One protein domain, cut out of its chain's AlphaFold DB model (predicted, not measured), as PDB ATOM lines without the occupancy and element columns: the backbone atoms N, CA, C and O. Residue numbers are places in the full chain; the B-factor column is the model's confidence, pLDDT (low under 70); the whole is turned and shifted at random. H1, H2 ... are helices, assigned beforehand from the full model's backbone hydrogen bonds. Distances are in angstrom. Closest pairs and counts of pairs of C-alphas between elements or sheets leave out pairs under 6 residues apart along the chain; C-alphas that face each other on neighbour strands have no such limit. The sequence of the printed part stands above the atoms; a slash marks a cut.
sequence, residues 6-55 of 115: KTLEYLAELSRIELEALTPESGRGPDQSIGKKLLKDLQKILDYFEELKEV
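Overview. This is residues 6 to 55 of the 115 residues of the protein "Asp-tRNA(Asn)/Glu-tRNA(Gln) amidotransferase GatCAB subunit C" of Candidatus Wolfebacteria bacterium CG03_land_8_20_14_0_80_40_12 (UniProt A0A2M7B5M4). A short helix, H1, is set crosswise to a long one, H2, with a wide loop swinging out between them; residues 43 to 55, of which 43 to 54 belong to H2, stick out as an arm, and so do residues 25 to 31 of the loop. The printed part has 50 residues, with two named helices, H1 then H2, and no named strand: all helix. It is loose, with a radius of gyration of the C-alphas of 13.6 A, and elongated, spanning 44 by 23 by 16 A.

Arrangement. Start with H1, residues 6 to 15, then go on to H2, residues 34 to 54. They are close but not clearly touching: look at Leu 8 and Leu 39, their closest C-alphas, 6.7 A apart. Their lines are about perpendicular, at 88 degrees. In H1 every O i to N i+4 pair is within hydrogen-bond range; in H2, 13 of 17 are.

Along the chain. Find C-alpha 6 at (-12.645, 16.695, 38.790), where H1 begins; it runs 14.3 A. H2 runs 32.2 A from C-alpha 34 at (-1.946, 9.701, 45.686) to C-alpha 54 at (-25.375, -8.351, 32.841).

Size, cuts and confidence. The C-alphas of Gly 27 and Val 55 are the two farthest apart, 44.9 A. The link from H1 to H2, 18 residues, is long. The printed part has no cut. Residues 21 to 33 have pLDDT under 70.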
ATOM      1  N   LYS A   6     -11.609  15.809  38.239       91.25
ATOM      2  CA  LYS A   6     -12.645  16.695  38.790       91.25
ATOM      3  C   LYS A   6     -13.703  15.907  39.566       91.25
ATOM      4  O   LYS A   6     -14.127  16.333  40.632       91.25
ATOM      5  N   THR A   7     -14.109  14.742  39.056       92.38
ATOM      6  CA  THR A   7     -15.015  13.837  39.780       92.38
ATOM      7  C   THR A   7     -14.380  13.339  41.075       92.38
ATOM      8  O   THR A   7     -15.049  13.305  42.101       92.38
ATOM      9  N   LEU A   8     -13.093  12.983  41.048       90.94
ATOM     10  CA  LEU A   8     -12.381  12.534  42.244       90.94
ATOM     11  C   LEU A   8     -12.275  13.637  43.307       90.94
ATOM     12  O   LEU A   8     -12.531  13.372  44.476       90.94
ATOM     13  N   GLU A   9     -11.935  14.861  42.904       90.81
ATOM     14  CA  GLU A   9     -11.871  16.025  43.799       90.81
ATOM     15  C   GLU A   9     -13.239  16.307  44.431       90.81
ATOM     16  O   GLU A   9     -13.341  16.438  45.647       90.81
ATOM     17  N   TYR A  10     -14.310  16.272  43.635       93.62
ATOM     18  CA  TYR A  10     -15.672  16.448  44.137       93.62
ATOM     19  C   TYR A  10     -16.081  15.374  45.161       93.62
ATOM     20  O   TYR A  10     -16.667  15.678  46.200       93.62
ATOM     21  N   LEU A  11     -15.750  14.103  44.909       93.06
ATOM     22  CA  LEU A  11     -16.015  13.017  45.859       93.06
ATOM     23  C   LEU A  11     -15.205  13.175  47.154       93.06
ATOM     24  O   LEU A  11     -15.707  12.871  48.239       93.06
ATOM     25  N   ALA A  12     -13.970  13.664  47.053       92.00
ATOM     26  CA  ALA A  12     -13.131  13.947  48.209       92.00
ATOM     27  C   ALA A  12     -13.732  15.069  49.075       92.00
ATOM     28  O   ALA A  12     -13.829  14.919  50.291       92.00
ATOM     29  N   GLU A  13     -14.250  16.137  48.461       93.38
ATOM     30  CA  GLU A  13     -14.946  17.214  49.176       93.38
ATOM     31  C   GLU A  13     -16.199  16.717  49.911       93.38
ATOM     32  O   GLU A  13     -16.381  17.016  51.096       93.38
ATOM     33  N   LEU A  14     -17.038  15.915  49.242       96.62
ATOM     34  CA  LEU A  14     -18.243  15.329  49.843       96.62
ATOM     35  C   LEU A  14     -17.923  14.424  51.039       96.62
ATOM     36  O   LEU A  14     -18.679  14.386  52.009       96.62
ATOM     37  N   SER A  15     -16.801  13.709  50.975       94.44
ATOM     38  CA  SER A  15     -16.344  12.791  52.024       94.44
ATOM     39  C   SER A  15     -15.421  13.437  53.061       94.44
ATOM     40  O   SER A  15     -15.001  12.755  53.994       94.44
ATOM     41  N   ARG A  16     -15.135  14.744  52.942       91.31
ATOM     42  CA  ARG A  16     -14.190  15.485  53.800       91.31
ATOM     43  C   ARG A  16     -12.785  14.865  53.821       91.31
ATOM     44  O   ARG A  16     -12.116  14.876  54.851       91.31
ATOM     45  N   ILE A  17     -12.340  14.334  52.684       89.50
ATOM     46  CA  ILE A  17     -10.994  13.791  52.494       89.50
ATOM     47  C   ILE A  17     -10.127  14.850  51.819       89.50
ATOM     48  O   ILE A  17     -10.407  15.293  50.709       89.50
ATOM     49  N   GLU A  18      -9.030  15.217  52.468       86.44
ATOM     50  CA  GLU A  18      -8.034  16.110  51.889       86.44
ATOM     51  C   GLU A  18      -7.018  15.293  51.076       86.44
ATOM     52  O   GLU A  18      -6.188  14.568  51.625       86.44
ATOM     53  N   LEU A  19      -7.094  15.374  49.743       80.69
ATOM     54  CA  LEU A  19      -6.248  14.574  48.843       80.69
ATOM     55  C   LEU A  19      -4.756  14.930  48.936       80.69
ATOM     56  O   LEU A  19      -3.905  14.101  48.618       80.69
ATOM     57  N   GLU A  20      -4.444  16.152  49.359       72.44
ATOM     58  CA  GLU A  20      -3.080  16.654  49.541       72.44
ATOM     59  C   GLU A  20      -2.454  16.107  50.828       72.44
ATOM     60  O   GLU A  20      -1.303  15.688  50.812       72.44
ATOM     61  N   ALA A  21      -3.235  15.978  51.905       61.78
ATOM     62  CA  ALA A  21      -2.799  15.361  53.161       61.78
ATOM     63  C   ALA A  21      -2.536  13.847  53.037       61.78
ATOM     64  O   ALA A  21      -1.865  13.255  53.879       61.78
ATOM     65  N   LEU A  22      -3.033  13.212  51.970       59.88
ATOM     66  CA  LEU A  22      -2.750  11.816  51.632       59.88
ATOM     67  C   LEU A  22      -1.374  11.627  50.955       59.88
ATOM     68  O   LEU A  22      -1.025  10.505  50.580       59.88
ATOM     69  N   THR A  23      -0.569  12.678  50.752       52.34
ATOM     70  CA  THR A  23       0.819  12.486  50.305       52.34
ATOM     71  C   THR A  23       1.580  11.643  51.328       52.34
ATOM     72  O   THR A  23       1.544  11.961  52.515       52.34
ATOM     73  N   PRO A  24       2.288  10.581  50.912       50.94
ATOM     74  CA  PRO A  24       3.080   9.818  51.856       50.94
ATOM     75  C   PRO A  24       4.182  10.712  52.437       50.94
ATOM     76  O   PRO A  24       4.884  11.390  51.690       50.94
ATOM     77  N   GLU A  25       4.422  10.595  53.745       49.44
ATOM     78  CA  GLU A  25       5.625  11.066  54.459       49.44
ATOM     79  C   GLU A  25       6.954  10.530  53.868       49.44
ATOM     80  O   GLU A  25       8.038  10.771  54.386       49.44
ATOM     81  N   SER A  26       6.903   9.775  52.771       44.81
ATOM     82  CA  SER A  26       8.040   9.152  52.108       44.81
ATOM     83  C   SER A  26       8.159   9.703  50.687       44.81
ATOM     84  O   SER A  26       7.318   9.424  49.834       44.81
ATOM     85  N   GLY A  27       9.220  10.483  50.448       46.62
ATOM     86  CA  GLY A  27       9.513  11.226  49.219       46.62
ATOM     87  C   GLY A  27       9.460  10.414  47.922       46.62
ATOM     88  O   GLY A  27      10.483   9.998  47.382       46.62
ATOM     89  N   ARG A  28       8.258  10.229  47.377       47.66
ATOM     90  CA  ARG A  28       8.022   9.650  46.052       47.66
ATOM     91  C   ARG A  28       7.737  10.773  45.063       47.66
ATOM     92  O   ARG A  28       6.938  11.660  45.337       47.66
ATOM     93  N   GLY A  29       8.431  10.723  43.926       47.59
ATOM     94  CA  GLY A  29       8.473  11.783  42.922       47.59
ATOM     95  C   GLY A  29       7.128  12.154  42.269       47.59
ATOM     96  O   GLY A  29       6.114  11.479  42.468       47.59
ATOM     97  N   PRO A  30       7.135  13.208  41.430       47.12
ATOM     98  CA  PRO A  30       5.948  13.919  40.926       47.12
ATOM     99  C   PRO A  30       4.961  13.067  40.109       47.12
ATOM    100  O   PRO A  30       3.814  13.464  39.904       47.12
ATOM    101  N   ASP A  31       5.362  11.874  39.664       48.56
ATOM    102  CA  ASP A  31       4.513  10.983  38.871       48.56
ATOM    103  C   ASP A  31       3.617  10.042  39.712       48.56
ATOM    104  O   ASP A  31       2.731   9.376  39.182       48.56
ATOM    105  N   GLN A  32       3.787  10.019  41.041       54.28
ATOM    106  CA  GLN A  32       3.088   9.104  41.957       54.28
ATOM    107  C   GLN A  32       2.168   9.807  42.967       54.28
ATOM    108  O   GLN A  32       2.013   9.315  44.089       54.28
ATOM    109  N   SER A  33       1.551  10.934  42.599       65.56
ATOM    110  CA  SER A  33       0.581  11.583  43.486       65.56
ATOM    111  C   SER A  33      -0.527  10.597  43.875       65.56
ATOM    112  O   SER A  33      -1.029   9.835  43.042       65.56
ATOM    113  N   ILE A  34      -0.896  10.581  45.157       72.88
ATOM    114  CA  ILE A  34      -1.946   9.701  45.686       72.88
ATOM    115  C   ILE A  34      -3.241   9.826  44.871       72.88
ATOM    116  O   ILE A  34      -3.859   8.815  44.559       72.88
ATOM    117  N   GLY A  35      -3.567  11.031  44.387       77.94
ATOM    118  CA  GLY A  35      -4.703  11.274  43.499       77.94
ATOM    119  C   GLY A  35      -4.669  10.466  42.196       77.94
ATOM    120  O   GLY A  35      -5.695   9.921  41.807       77.94
ATOM    121  N   LYS A  36      -3.507  10.305  41.538       81.56
ATOM    122  CA  LYS A  36      -3.393   9.471  40.320       81.56
ATOM    123  C   LYS A  36      -3.641   7.988  40.617       81.56
ATOM    124  O   LYS A  36      -4.290   7.306  39.827       81.56
ATOM    125  N   LYS A  37      -3.127   7.488  41.746       84.75
ATOM    126  CA  LYS A  37      -3.343   6.094  42.176       84.75
ATOM    127  C   LYS A  37      -4.803   5.859  42.547       84.75
ATOM    128  O   LYS A  37      -5.412   4.938  42.023       84.75
ATOM    129  N   LEU A  38      -5.371   6.754  43.351       88.50
ATOM    130  CA  LEU A  38      -6.760   6.693  43.790       88.50
ATOM    131  C   LEU A  38      -7.727   6.763  42.605       88.50
ATOM    132  O   LEU A  38      -8.673   5.988  42.545       88.50
ATOM    133  N   LEU A  39      -7.444   7.622  41.620       90.12
ATOM    134  CA  LEU A  39      -8.205   7.695  40.374       90.12
ATOM    135  C   LEU A  39      -8.182   6.358  39.626       90.12
ATOM    136  O   LEU A  39      -9.227   5.858  39.220       90.12
ATOM    137  N   LYS A  40      -6.990   5.769  39.462       91.00
ATOM    138  CA  LYS A  40      -6.811   4.486  38.771       91.00
ATOM    139  C   LYS A  40      -7.513   3.342  39.499       91.00
ATOM    140  O   LYS A  40      -8.128   2.503  38.850       91.00
ATOM    141  N   ASP A  41      -7.399   3.283  40.819       92.88
ATOM    142  CA  ASP A  41      -7.982   2.197  41.600       92.88
ATOM    143  C   ASP A  41      -9.504   2.336  41.705       92.88
ATOM    144  O   ASP A  41     -10.209   1.346  41.522       92.88
ATOM    145  N   LEU A  42     -10.032   3.555  41.867       93.19
ATOM    146  CA  LEU A  42     -11.473   3.806  41.812       93.19
ATOM    147  C   LEU A  42     -12.053   3.466  40.432       93.19
ATOM    148  O   LEU A  42     -13.116   2.857  40.360       93.19
ATOM    149  N   GLN A  43     -11.336   3.784  39.349       94.94
ATOM    150  CA  GLN A  43     -11.733   3.390  37.996       94.94
ATOM    151  C   GLN A  43     -11.856   1.865  37.873       94.94
ATOM    152  O   GLN A  43     -12.902   1.377  37.463       94.94
ATOM    153  N   LYS A  44     -10.845   1.106  38.320       95.62
ATOM    154  CA  LYS A  44     -10.896  -0.368  38.309       95.62
ATOM    155  C   LYS A  44     -12.063  -0.931  39.121       95.62
ATOM    156  O   LYS A  44     -12.681  -1.896  38.692       95.62
ATOM    157  N   ILE A  45     -12.339  -0.358  40.296       95.50
ATOM    158  CA  ILE A  45     -13.460  -0.786  41.143       95.50
ATOM    159  C   ILE A  45     -14.781  -0.578  40.399       95.50
ATOM    160  O   ILE A  45     -15.599  -1.489  40.347       95.50
ATOM    161  N   LEU A  46     -14.987   0.597  39.804       95.31
ATOM    162  CA  LEU A  46     -16.216   0.895  39.066       95.31
ATOM    163  C   LEU A  46     -16.361   0.046  37.808       95.31
ATOM    164  O   LEU A  46     -17.474  -0.368  37.503       95.31
ATOM    165  N   ASP A  47     -15.261  -0.237  37.111       95.19
ATOM    166  CA  ASP A  47     -15.268  -1.136  35.958       95.19
ATOM    167  C   ASP A  47     -15.675  -2.557  36.362       95.19
ATOM    168  O   ASP A  47     -16.460  -3.180  35.658       95.19
ATOM    169  N   TYR A  48     -15.235  -3.040  37.527       96.00
ATOM    170  CA  TYR A  48     -15.688  -4.328  38.061       96.00
ATOM    171  C   TYR A  48     -17.200  -4.344  38.357       96.00
ATOM    172  O   TYR A  48     -17.882  -5.324  38.075       96.00
ATOM    173  N   PHE A  49     -17.767  -3.240  38.852       94.69
ATOM    174  CA  PHE A  49     -19.215  -3.138  39.083       94.69
ATOM    175  C   PHE A  49     -20.060  -3.140  37.798       94.69
ATOM    176  O   PHE A  49     -21.269  -3.368  37.882       94.69
ATOM    177  N   GLU A  50     -19.471  -2.909  36.621       94.75
ATOM    178  CA  GLU A  50     -20.193  -3.003  35.345       94.75
ATOM    179  C   GLU A  50     -20.696  -4.431  35.074       94.75
ATOM    180  O   GLU A  50     -21.742  -4.576  34.443       94.75
ATOM    181  N   GLU A  51     -20.045  -5.464  35.631       94.94
ATOM    182  CA  GLU A  51     -20.494  -6.866  35.551       94.94
ATOM    183  C   GLU A  51     -21.929  -7.045  36.086       94.94
ATOM    184  O   GLU A  51     -22.694  -7.865  35.581       94.94
ATOM    185  N   LEU A  52     -22.360  -6.226  37.057       92.50
ATOM    186  CA  LEU A  52     -23.720  -6.300  37.608       92.50
ATOM    187  C   LEU A  52     -24.810  -5.938  36.588       92.50
ATOM    188  O   LEU A  52     -25.966  -6.310  36.786       92.50
ATOM    189  N   LYS A  53     -24.470  -5.226  35.505       92.19
ATOM    190  CA  LYS A  53     -25.428  -4.860  34.449       92.19
ATOM    191  C   LYS A  53     -25.832  -6.044  33.575       92.19
ATOM    192  O   LYS A  53     -26.858  -5.969  32.909       92.19
ATOM    193  N   GLU A  54     -25.051  -7.123  33.577       93.69
ATOM    194  CA  GLU A  54     -25.375  -8.351  32.841       93.69
ATOM    195  C   GLU A  54     -26.544  -9.116  33.481       93.69
ATOM    196  O   GLU A  54     -27.195  -9.941  32.837       93.69
ATOM    197  N   VAL A  55     -26.846  -8.827  34.750       91.25
ATOM    198  CA  VAL A  55     -27.922  -9.474  35.498       91.25
ATOM    199  C   VAL A  55     -29.233  -8.716  35.289       91.25
ATOM    200  O   VAL A  55     -29.386  -7.573  35.722       91.25
TER     201      VAL A  55